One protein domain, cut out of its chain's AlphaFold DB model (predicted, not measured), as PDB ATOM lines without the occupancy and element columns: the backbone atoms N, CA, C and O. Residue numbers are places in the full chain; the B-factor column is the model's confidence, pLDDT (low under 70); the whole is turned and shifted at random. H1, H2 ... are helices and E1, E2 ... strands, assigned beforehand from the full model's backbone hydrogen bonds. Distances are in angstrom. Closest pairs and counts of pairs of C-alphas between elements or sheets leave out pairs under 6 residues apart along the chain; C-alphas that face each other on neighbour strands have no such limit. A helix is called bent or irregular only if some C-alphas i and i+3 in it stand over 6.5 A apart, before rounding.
ATOM      1  N   ILE A   2      21.662  69.753 118.334       57.91
ATOM      2  CA  ILE A   2      20.717  70.548 119.148       57.91
ATOM      3  C   ILE A   2      20.856  72.065 118.930       57.91
ATOM      4  O   ILE A   2      19.868  72.723 118.629       57.91
ATOM      5  N   GLN A   3      22.081  72.608 118.954       58.72
ATOM      6  CA  GLN A   3      22.328  74.032 118.656       58.72
ATOM      7  C   GLN A   3      21.877  74.442 117.244       58.72
ATOM      8  O   GLN A   3      21.372  75.539 117.053       58.72
ATOM      9  N   LYS A   4      22.023  73.552 116.251       61.28
ATOM     10  CA  LYS A   4      21.537  73.804 114.885       61.28
ATOM     11  C   LYS A   4      20.010  73.765 114.818       61.28
ATOM     12  O   LYS A   4      19.436  74.572 114.105       61.28
ATOM     13  N   ILE A   5      19.366  72.865 115.563       62.62
ATOM     14  CA  ILE A   5      17.901  72.794 115.637       62.62
ATOM     15  C   ILE A   5      17.343  74.059 116.301       62.62
ATOM     16  O   ILE A   5      16.432  74.669 115.754       62.62
ATOM     17  N   HIS A   6      17.960  74.522 117.392       60.69
ATOM     18  CA  HIS A   6      17.629  75.800 118.033       60.69
ATOM     19  C   HIS A   6      17.812  76.998 117.092       60.69
ATOM     20  O   HIS A   6      16.968  77.887 117.062       60.69
ATOM     21  N   LEU A   7      18.878  77.003 116.286       65.50
ATOM     22  CA  LEU A   7      19.125  78.028 115.265       65.50
ATOM     23  C   LEU A   7      18.067  78.042 114.151       65.50
ATOM     24  O   LEU A   7      17.755  79.109 113.634       65.50
ATOM     25  N   ILE A   8      17.542  76.877 113.761       68.62
ATOM     26  CA  ILE A   8      16.601  76.740 112.637       68.62
ATOM     27  C   ILE A   8      15.148  76.959 113.079       68.62
ATOM     28  O   ILE A   8      14.387  77.616 112.376       68.62
ATOM     29  N   LEU A   9      14.747  76.398 114.222       67.19
ATOM     30  CA  LEU A   9      13.359  76.416 114.694       67.19
ATOM     31  C   LEU A   9      13.071  77.554 115.683       67.19
ATOM     32  O   LEU A   9      11.906  77.895 115.889       67.19
ATOM     33  N   GLY A  10      14.108  78.153 116.273       67.75
ATOM     34  CA  GLY A  10      13.988  79.014 117.448       67.75
ATOM     35  C   GLY A  10      13.819  78.189 118.736       67.75
ATOM     36  O   GLY A  10      13.324  77.064 118.679       67.75
ATOM     37  N   PRO A  11      14.216  78.727 119.905       62.69
ATOM     38  CA  PRO A  11      14.300  77.972 121.160       62.69
ATOM     39  C   PRO A  11      12.965  77.337 121.567       62.69
ATOM     40  O   PRO A  11      12.899  76.130 121.732       62.69
ATOM     41  N   VAL A  12      11.876  78.109 121.550       64.44
ATOM     42  CA  VAL A  12      10.539  77.646 121.975       64.44
ATOM     43  C   VAL A  12       9.997  76.495 121.116       64.44
ATOM     44  O   VAL A  12       9.337  75.592 121.616       64.44
ATOM     45  N   LYS A  13      10.240  76.512 119.799       62.34
ATOM     46  CA  LYS A  13       9.809  75.427 118.900       62.34
ATOM     47  C   LYS A  13      10.775  74.250 118.924       62.34
ATOM     48  O   LYS A  13      10.335  73.133 118.708       62.34
ATOM     49  N   ALA A  14      12.067  74.500 119.123       64.75
ATOM     50  CA  ALA A  14      13.057  73.445 119.260       64.75
ATOM     51  C   ALA A  14      12.808  72.635 120.533       64.75
ATOM     52  O   ALA A  14      12.787  71.419 120.434       64.75
ATOM     53  N   GLU A  15      12.550  73.286 121.667       65.06
ATOM     54  CA  GLU A  15      12.177  72.632 122.930       65.06
ATOM     55  C   GLU A  15      10.927  71.775 122.740       65.06
ATOM     56  O   GLU A  15      11.006  70.566 122.883       65.06
ATOM     57  N   LYS A  16       9.849  72.356 122.201       63.25
ATOM     58  CA  LYS A  16       8.580  71.651 121.947       63.25
ATOM     59  C   LYS A  16       8.647  70.500 120.927       63.25
ATOM     60  O   LYS A  16       7.702  69.733 120.783       63.25
ATOM     61  N   VAL A  17       9.705  70.444 120.113       61.31
ATOM     62  CA  VAL A  17       9.959  69.372 119.125       61.31
ATOM     63  C   VAL A  17      10.969  68.352 119.666       61.31
ATOM     64  O   VAL A  17      11.079  67.249 119.132       61.31
ATOM     65  N   LEU A  18      11.709  68.710 120.714       65.06
ATOM     66  CA  LEU A  18      12.787  67.937 121.322       65.06
ATOM     67  C   LEU A  18      12.496  67.638 122.800       65.06
ATOM     68  O   LEU A  18      13.459  67.481 123.548       65.06
ATOM     69  N   ASP A  19      11.217  67.545 123.201       75.81
ATOM     70  CA  ASP A  19      10.784  67.322 124.594       75.81
ATOM     71  C   ASP A  19      11.649  66.258 125.291       75.81
ATOM     72  O   ASP A  19      12.075  66.441 126.435       75.81
ATOM     73  N   LYS A  20      11.987  65.168 124.577       89.25
ATOM     74  CA  LYS A  20      12.980  64.178 125.012       89.25
ATOM     75  C   LYS A  20      13.854  63.678 123.862       89.25
ATOM     76  O   LYS A  20      13.372  63.264 122.803       89.25
ATOM     77  N   LEU A  21      15.164  63.630 124.092       93.12
ATOM     78  CA  LEU A  21      16.147  63.077 123.162       93.12
ATOM     79  C   LEU A  21      16.820  61.842 123.747       93.12
ATOM     80  O   LEU A  21      17.550  61.935 124.730       93.12
ATOM     81  N   ASN A  22      16.659  60.695 123.092       95.81
ATOM     82  CA  ASN A  22      17.432  59.500 123.416       95.81
ATOM     83  C   ASN A  22      18.692  59.449 122.541       95.81
ATOM     84  O   ASN A  22      18.629  59.104 121.360       95.81
ATOM     85  N   LEU A  23      19.836  59.811 123.115       96.06
ATOM     86  CA  LEU A  23      21.136  59.826 122.450       96.06
ATOM     87  C   LEU A  23      21.796  58.452 122.555       96.06
ATOM     88  O   LEU A  23      22.081  57.975 123.654       96.06
ATOM     89  N   ILE A  24      22.073  57.829 121.413       97.56
ATOM     90  CA  ILE A  24      22.663  56.495 121.333       97.56
ATOM     91  C   ILE A  24      24.048  56.582 120.687       97.56
ATOM     92  O   ILE A  24      24.201  57.063 119.563       97.56
ATOM     93  N   ASP A  25      25.052  56.062 121.388       96.19
ATOM     94  CA  ASP A  25      26.432  55.967 120.909       96.19
ATOM     95  C   ASP A  25      27.099  54.681 121.421       96.19
ATOM     96  O   ASP A  25      26.525  53.934 122.219       96.19
ATOM     97  N   SER A  26      28.297  54.365 120.935       95.62
ATOM     98  CA  SER A  26      29.114  53.299 121.507       95.62
ATOM     99  C   SER A  26      30.571  53.709 121.672       95.62
ATOM    100  O   SER A  26      31.161  54.364 120.820       95.62
ATOM    101  N   SER A  27      31.179  53.254 122.762       95.38
ATOM    102  CA  SER A  27      32.604  53.435 123.042       95.38
ATOM    103  C   SER A  27      33.312  52.086 123.059       95.38
ATOM    104  O   SER A  27      32.796  51.115 123.606       95.38
ATOM    105  N   VAL A  54      21.452  57.487 126.388       95.81
ATOM    106  CA  VAL A  54      21.351  58.574 127.368       95.81
ATOM    107  C   VAL A  54      20.122  59.393 127.021       95.81
ATOM    108  O   VAL A  54      20.012  59.877 125.896       95.81
ATOM    109  N   LEU A  55      19.210  59.548 127.976       93.38
ATOM    110  CA  LEU A  55      18.038  60.389 127.794       93.38
ATOM    111  C   LEU A  55      18.366  61.812 128.250       93.38
ATOM    112  O   LEU A  55      18.867  62.016 129.356       93.38
ATOM    113  N   LEU A  56      18.112  62.770 127.368       90.81
ATOM    114  CA  LEU A  56      18.158  64.201 127.625       90.81
ATOM    115  C   LEU A  56      16.718  64.718 127.622       90.81
ATOM    116  O   LEU A  56      16.028  64.596 126.609       90.81
ATOM    117  N   CYS A  57      16.300  65.293 128.741       85.31
ATOM    118  CA  CYS A  57      15.015  65.964 128.940       85.31
ATOM    119  C   CYS A  57      15.279  67.423 129.355       85.31
ATOM    120  O   CYS A  57      16.431  67.783 129.592       85.31
ATOM    121  N   GLU A  58      14.237  68.254 129.459       76.06
ATOM    122  CA  GLU A  58      14.365  69.697 129.753       76.06
ATOM    123  C   GLU A  58      15.291  70.024 130.937       76.06
ATOM    124  O   GLU A  58      16.127  70.921 130.830       76.06
ATOM    125  N   GLU A  59      15.191  69.281 132.041       75.06
ATOM    126  CA  GLU A  59      15.933  69.589 133.272       75.06
ATOM    127  C   GLU A  59      17.055  68.593 133.594       75.06
ATOM    128  O   GLU A  59      17.911  68.889 134.426       75.06
ATOM    129  N   ASP A  60      17.103  67.439 132.918       82.38
ATOM    130  CA  ASP A  60      17.937  66.312 133.335       82.38
ATOM    131  C   ASP A  60      18.600  65.558 132.178       82.38
ATOM    132  O   ASP A  60      18.089  65.447 131.059       82.38
ATOM    133  N   VAL A  61      19.746  64.954 132.502       88.81
ATOM    134  CA  VAL A  61      20.458  64.004 131.646       88.81
ATOM    135  C   VAL A  61      20.756  62.755 132.450       88.81
ATOM    136  O   VAL A  61      21.468  62.821 133.453       88.81
ATOM    137  N   TYR A  62      20.274  61.600 131.998       90.00
ATOM    138  CA  TYR A  62      20.531  60.348 132.701       90.00
ATOM    139  C   TYR A  62      20.788  59.167 131.762       90.00
ATOM    140  O   TYR A  62      20.248  59.093 130.653       90.00
ATOM    141  N   PRO A  63      21.640  58.213 132.183       93.25
ATOM    142  CA  PRO A  63      21.851  56.986 131.433       93.25
ATOM    143  C   PRO A  63      20.566  56.152 131.453       93.25
ATOM    144  O   PRO A  63      20.084  55.761 132.512       93.25
ATOM    145  N   ASN A  64      20.033  55.849 130.274       93.69
ATOM    146  CA  ASN A  64      18.868  54.983 130.118       93.69
ATOM    147  C   ASN A  64      19.287  53.513 129.984       93.69
ATOM    148  O   ASN A  64      18.718  52.629 130.625       93.69
ATOM    149  N   LYS A  65      20.306  53.227 129.164       96.69
ATOM    150  CA  LYS A  65      20.770  51.850 128.963       96.69
ATOM    151  C   LYS A  65      22.253  51.772 128.665       96.69
ATOM    152  O   LYS A  65      22.788  52.578 127.911       96.69
ATOM    153  N   ILE A  66      22.899  50.747 129.215       96.81
ATOM    154  CA  ILE A  66      24.302  50.426 128.958       96.81
ATOM    155  C   ILE A  66      24.389  48.936 128.639       96.81
ATOM    156  O   ILE A  66      23.971  48.100 129.436       96.81
ATOM    157  N   ALA A  74      28.880  44.567 114.785       91.38
ATOM    158  CA  ALA A  74      28.528  45.900 114.312       91.38
ATOM    159  C   ALA A  74      27.499  46.569 115.236       91.38
ATOM    160  O   ALA A  74      26.649  45.896 115.826       91.38
ATOM    161  N   ASP A  75      27.543  47.898 115.315       91.50
ATOM    162  CA  ASP A  75      26.728  48.679 116.255       91.50
ATOM    163  C   ASP A  75      25.234  48.552 115.977       91.50
ATOM    164  O   ASP A  75      24.440  48.351 116.899       91.50
ATOM    165  N   GLU A  76      24.858  48.523 114.695       93.75
ATOM    166  CA  GLU A  76      23.478  48.312 114.252       93.75
ATOM    167  C   GLU A  76      22.809  47.083 114.888       93.75
ATOM    168  O   GLU A  76      21.592  47.082 115.091       93.75
ATOM    169  N   THR A  77      23.573  46.053 115.277       93.81
ATOM    170  CA  THR A  77      23.029  44.837 115.903       93.81
ATOM    171  C   THR A  77      22.413  45.099 117.277       93.81
ATOM    172  O   THR A  77      21.529  44.354 117.696       93.81
ATOM    173  N   LYS A  78      22.832  46.167 117.965       95.81
ATOM    174  CA  LYS A  78      22.338  46.543 119.297       95.81
ATOM    175  C   LYS A  78      21.319  47.674 119.276       95.81
ATOM    176  O   LYS A  78      20.693  47.902 120.305       95.81
ATOM    177  N   LEU A  79      21.077  48.293 118.116       96.50
ATOM    178  CA  LEU A  79      20.175  49.442 117.987       96.50
ATOM    179  C   LEU A  79      18.803  49.202 118.628       96.50
ATOM    180  O   LEU A  79      18.420  49.950 119.512       96.50
ATOM    181  N   ASN A  80      18.113  48.109 118.275       96.62
ATOM    182  CA  ASN A  80      16.761  47.820 118.784       96.62
ATOM    183  C   ASN A  80      16.711  47.763 120.314       96.62
ATOM    184  O   ASN A  80      15.711  48.129 120.910       96.62
ATOM    185  N   ALA A  81      17.785  47.298 120.956       96.62
ATOM    186  CA  ALA A  81      17.825  47.217 122.408       96.62
ATOM    187  C   ALA A  81      18.000  48.594 123.069       96.62
ATOM    188  O   ALA A  81      17.703  48.704 124.256       96.62
ATOM    189  N   LEU A  82      18.508  49.591 122.342       97.38
ATOM    190  CA  LEU A  82      18.829  50.945 122.815       97.38
ATOM    191  C   LEU A  82      17.751  51.976 122.449       97.38
ATOM    192  O   LEU A  82      17.725  53.052 123.043       97.38
ATOM    193  N   ILE A  83      16.893  51.657 121.478       97.31
ATOM    194  CA  ILE A  83      15.752  52.484 121.079       97.31
ATOM    195  C   ILE A  83      14.745  52.573 122.229       97.31
ATOM    196  O   ILE A  83      14.484  51.593 122.928       97.31
ATOM    197  N   MET A  84      14.176  53.763 122.390       95.44
ATOM    198  CA  MET A  84      13.048  54.041 123.266       95.44
ATOM    199  C   MET A  84      11.811  54.248 122.379       95.44
ATOM    200  O   MET A  84      11.756  55.255 121.668       95.44
ATOM    201  N   PRO A  85      10.868  53.290 122.347       93.44
ATOM    202  CA  PRO A  85       9.665  53.366 121.522       93.44
ATOM    203  C   PRO A  85       8.591  54.193 122.241       93.44
ATOM    204  O   PRO A  85       7.571  53.672 122.676       93.44
ATOM    205  N   ASP A  86       8.881  55.474 122.435       91.31
ATOM    206  CA  ASP A  86       7.995  56.451 123.063       91.31
ATOM    207  C   ASP A  86       7.728  57.564 122.042       91.31
ATOM    208  O   ASP A  86       8.654  58.035 121.374       91.31
ATOM    209  N   GLU A  87       6.460  57.941 121.876       88.06
ATOM    210  CA  GLU A  87       6.035  58.929 120.884       88.06
ATOM    211  C   GLU A  87       6.623  60.321 121.157       88.06
ATOM    212  O   GLU A  87       6.830  61.088 120.214       88.06
ATOM    213  N   ASP A  88       6.966  60.635 122.405       88.19
ATOM    214  CA  ASP A  88       7.545  61.920 122.809       88.19
ATOM    215  C   ASP A  88       9.081  61.925 122.725       88.19
ATOM    216  O   ASP A  88       9.727  62.934 123.017       88.19
ATOM    217  N   VAL A  89       9.694  60.808 122.312       91.38
ATOM    218  CA  VAL A  89      11.149  60.636 122.299       91.38
ATOM    219  C   VAL A  89      11.686  60.569 120.879       91.38
ATOM    220  O   VAL A  89      11.359  59.681 120.092       91.38
ATOM    221  N   LEU A  90      12.623  61.463 120.563       93.81
ATOM    222  CA  LEU A  90      13.416  61.367 119.343       93.81
ATOM    223  C   LEU A  90      14.702  60.573 119.611       93.81
ATOM    224  O   LEU A  90      15.595  61.012 120.339       93.81
ATOM    225  N   ASN A  91      14.820  59.408 118.975       96.06
ATOM    226  CA  ASN A  91      16.007  58.558 119.060       96.06
ATOM    227  C   ASN A  91      17.093  59.046 118.090       96.06
ATOM    228  O   ASN A  91      16.911  59.008 116.875       96.06
ATOM    229  N   VAL A  92      18.245  59.471 118.598       95.81
ATOM    230  CA  VAL A  92      19.337  60.020 117.785       95.81
ATOM    231  C   VAL A  92      20.556  59.112 117.860       95.81
ATOM    232  O   VAL A  92      21.085  58.860 118.939       95.81
ATOM    233  N   PHE A  93      21.041  58.657 116.706       96.38
ATOM    234  CA  PHE A  93      22.219  57.793 116.613       96.38
ATOM    235  C   PHE A  93      23.078  58.106 115.393       96.38
ATOM    236  O   PHE A  93      22.630  58.650 114.378       96.38
ATOM    237  N   ASP A  94      24.352  57.745 115.487       93.25
ATOM    238  CA  ASP A  94      25.329  57.974 114.435       93.25
ATOM    239  C   ASP A  94      25.164  57.005 113.235       93.25
ATOM    240  O   ASP A  94      24.277  56.151 113.185       93.25
ATOM    241  N   ARG A  95      26.039  57.141 112.228       92.12
ATOM    242  CA  ARG A  95      25.981  56.327 110.999       92.12
ATOM    243  C   ARG A  95      26.404  54.861 111.194       92.12
ATOM    244  O   ARG A  95      26.218  54.066 110.272       92.12
ATOM    245  N   GLY A  96      27.039  54.510 112.315       91.12
ATOM    246  CA  GLY A  96      27.436  53.138 112.650       91.12
ATOM    247  C   GLY A  96      26.233  52.216 112.860       91.12
ATOM    248  O   GLY A  96      26.322  51.010 112.633       91.12
ATOM    249  N   TYR A  97      25.080  52.804 113.181       95.06
ATOM    250  CA  TYR A  97      23.803  52.122 113.386       95.06
ATOM    251  C   TYR A  97      22.909  52.069 112.132       95.06
ATOM    252  O   TYR A  97      21.751  51.668 112.207       95.06
ATOM    253  N   PHE A  98      23.414  52.494 110.972       94.56
ATOM    254  CA  PHE A  98      22.587  52.738 109.793       94.56
ATOM    255  C   PHE A  98      22.112  51.457 109.088       94.56
ATOM    256  O   PHE A  98      22.932  50.753 108.485       94.56
ATOM    257  N   ASN A  99      20.789  51.230 109.081       94.75
ATOM    258  CA  ASN A  99      20.137  50.039 108.532       94.75
ATOM    259  C   ASN A  99      18.699  50.322 108.041       94.75
ATOM    260  O   ASN A  99      17.802  50.519 108.855       94.75
ATOM    261  N   PHE A 100      18.459  50.270 106.724       93.75
ATOM    262  CA  PHE A 100      17.143  50.580 106.141       93.75
ATOM    263  C   PHE A 100      16.008  49.688 106.648       93.75
ATOM    264  O   PHE A 100      14.963  50.208 106.999       93.75
ATOM    265  N   LYS A 101      16.230  48.375 106.798       95.62
ATOM    266  CA  LYS A 101      15.174  47.460 107.271       95.62
ATOM    267  C   LYS A 101      14.670  47.823 108.667       95.62
ATOM    268  O   LYS A 101      13.507  47.618 108.978       95.62
ATOM    269  N   LYS A 102      15.566  48.325 109.522       96.12
ATOM    270  CA  LYS A 102      15.190  48.805 110.856       96.12
ATOM    271  C   LYS A 102      14.424  50.114 110.775       96.12
ATOM    272  O   LYS A 102      13.500  50.304 111.543       96.12
ATOM    273  N   PHE A 103      14.815  50.993 109.860       95.88
ATOM    274  CA  PHE A 103      14.155  52.277 109.656       95.88
ATOM    275  C   PHE A 103      12.730  52.097 109.149       95.88
ATOM    276  O   PHE A 103      11.840  52.728 109.700       95.88
ATOM    277  N   ASP A 104      12.517  51.185 108.198       96.88
ATOM    278  CA  ASP A 104      11.182  50.835 107.706       96.88
ATOM    279  C   ASP A 104      10.296  50.348 108.865       96.88
ATOM    280  O   ASP A 104       9.228  50.905 109.095       96.88
ATOM    281  N   ALA A 105      10.796  49.408 109.679       97.44
ATOM    282  CA  ALA A 105      10.079  48.916 110.858       97.44
ATOM    283  C   ALA A 105       9.786  50.029 111.884       97.44
ATOM    284  O   ALA A 105       8.671  50.145 112.376       97.44
ATOM    285  N   TYR A 106      10.759  50.896 112.183       97.19
ATOM    286  CA  TYR A 106      10.551  52.024 113.095       97.19
ATOM    287  C   TYR A 106       9.508  53.007 112.566       97.19
ATOM    288  O   TYR A 106       8.704  53.512 113.342       97.19
ATOM    289  N   SER A 107       9.505  53.273 111.260       96.25
ATOM    290  CA  SER A 107       8.507  54.132 110.629       96.25
ATOM    291  C   SER A 107       7.107  53.520 110.675       96.25
ATOM    292  O   SER A 107       6.160  54.240 110.978       96.25
ATOM    293  N   GLU A 108       6.972  52.211 110.440       97.06
ATOM    294  CA  GLU A 108       5.704  51.481 110.588       97.06
ATOM    295  C   GLU A 108       5.188  51.502 112.037       97.06
ATOM    296  O   GLU A 108       3.987  51.621 112.266       97.06
ATOM    297  N   GLU A 109       6.095  51.441 113.015       96.56
ATOM    298  CA  GLU A 109       5.788  51.482 114.451       96.56
ATOM    299  C   GLU A 109       5.620  52.911 115.011       96.56
ATOM    300  O   GLU A 109       5.383  53.077 116.205       96.56
ATOM    301  N   GLY A 110       5.753  53.959 114.187       95.44
ATOM    302  CA  GLY A 110       5.647  55.356 114.634       95.44
ATOM    303  C   GLY A 110       6.819  55.849 115.498       95.44
ATOM    304  O   GLY A 110       6.753  56.927 116.089       95.44
ATOM    305  N   ILE A 111       7.919  55.095 115.560       96.25
ATOM    306  CA  ILE A 111       9.110  55.436 116.341       96.25
ATOM    307  C   ILE A 111       9.858  56.586 115.659       96.25
ATOM    308  O   ILE A 111      10.338  56.470 114.528       96.25
ATOM    309  N   LYS A 112      10.032  57.697 116.381       94.56
ATOM    310  CA  LYS A 112      10.780  58.863 115.898       94.56
ATOM    311  C   LYS A 112      12.285  58.623 116.026       94.56
ATOM    312  O   LYS A 112      12.798  58.328 117.110       94.56
ATOM    313  N   PHE A 113      13.020  58.805 114.928       95.56
ATOM    314  CA  PHE A 113      14.479  58.702 114.925       95.56
ATOM    315  C   PHE A 113      15.165  59.707 113.994       95.56
ATOM    316  O   PHE A 113      14.596  60.178 113.012       95.56
ATOM    317  N   ALA A 114      16.430  60.006 114.290       94.88
ATOM    318  CA  ALA A 114      17.312  60.798 113.446       94.88
ATOM    319  C   ALA A 114      18.703  60.158 113.373       94.88
ATOM    320  O   ALA A 114      19.327  59.836 114.384       94.88
ATOM    321  N   THR A 115      19.227  60.020 112.157       95.06
ATOM    322  CA  THR A 115      20.574  59.498 111.923       95.06
ATOM    323  C   THR A 115      21.232  60.160 110.725       95.06
ATOM    324  O   THR A 115      20.579  60.770 109.876       95.06
ATOM    325  N   ARG A 116      22.556  60.042 110.637       91.06
ATOM    326  CA  ARG A 116      23.315  60.540 109.490       91.06
ATOM    327  C   ARG A 116      23.299  59.507 108.364       91.06
ATOM    328  O   ARG A 116      23.729  58.373 108.563       91.06
TER     329      ARG A 116
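Overview. This is residues 2 to 27, 54 to 66 and 74 to 116 of the 128 residues of the protein "Transposase DDE domain-containing protein" of Virgibacillus chiguensis (UniProt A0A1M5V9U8). What does the model look like? One strongly twisted sheet of five strands makes the core, with H3 packed over E1 and H4 grazing the sheet, while H1 and H2 make a corner beyond the end of the sheet where E1 begins. What is it built of? The 82 printed residues hold four named helices and five named strands, in the order H1 H2 E1 E2 E3 H3 E4 H4 E5, and the class is mixed. The sheet, also mixed, runs E3 E2 E1 E4 E5. How large is it? It is compact, with a radius of gyration of the C-alphas of 12.9 A and spans of 36 by 26 by 21 A.

Arrangement. What comes first? H1, residues 2 to 9, and H2, residues 11 to 17, touch only at the corner, the C-alphas of His 6 and Ala 14 closest at 5.3 A, and are about perpendicular at 81 degrees. Neither is on the sheet. How do the strands pair? E1, residues 20 to 27, is antiparallel to E2, residues 54 to 57, with N 21 and O 56 within hydrogen-bond range at 2.8 A. E2 forms a hairpin with E3, residues 61 to 66, where N 55 and O 62 are 2.9 A apart. E1 is parallel to E4, residues 89 to 93, with N 22 and O 90 at 3.0 A, and E4 to E5, residues 113 to 115, with N 114 and O 91 at 2.8 A. Where are the later helices? H3, residues 75 to 82, is on the sheet at a height of 8.8 A, over E1 and only just not over E2, on which 2 of its 8 C-alphas fall; it runs slantwise to the strands, at 39 degrees to E1 on the local plane. H4, residues 100 to 108, only grazes the sheet, with its residues 103 to 107. E4, H4 and E5 make a strand-helix-strand unit, two parallel neighbour strands with a helix between, its crossover right-handed. How are the helix backbones? In H1, H2 and H4 every O i to N i+4 pair is within hydrogen-bond range; in H3 1 of 4 is, against 4 of 5 O i to N i+3 pairs. H3 is irregular, C-alphas 77 and 80 being 7.5 A apart.

Along the chain. Where do the elements begin and end? H1 begins at C-alpha 2, (20.717, 70.548, 119.148), and E5 ends at C-alpha 115, (20.574, 59.498, 111.923). Which are long? E1 spans 22.5 A, E3 14.4 A, E4 12.8 A and H4 12.3 A.

Size, cuts and confidence. Where is it cut? Residues 28 to 53 and 67 to 73 are not printed; the C-alpha gaps are 13.1 A and 15.9 A. Are links long? Of the links printed whole, none is long. Where is confidence low? Residues 2 to 18 are under 70.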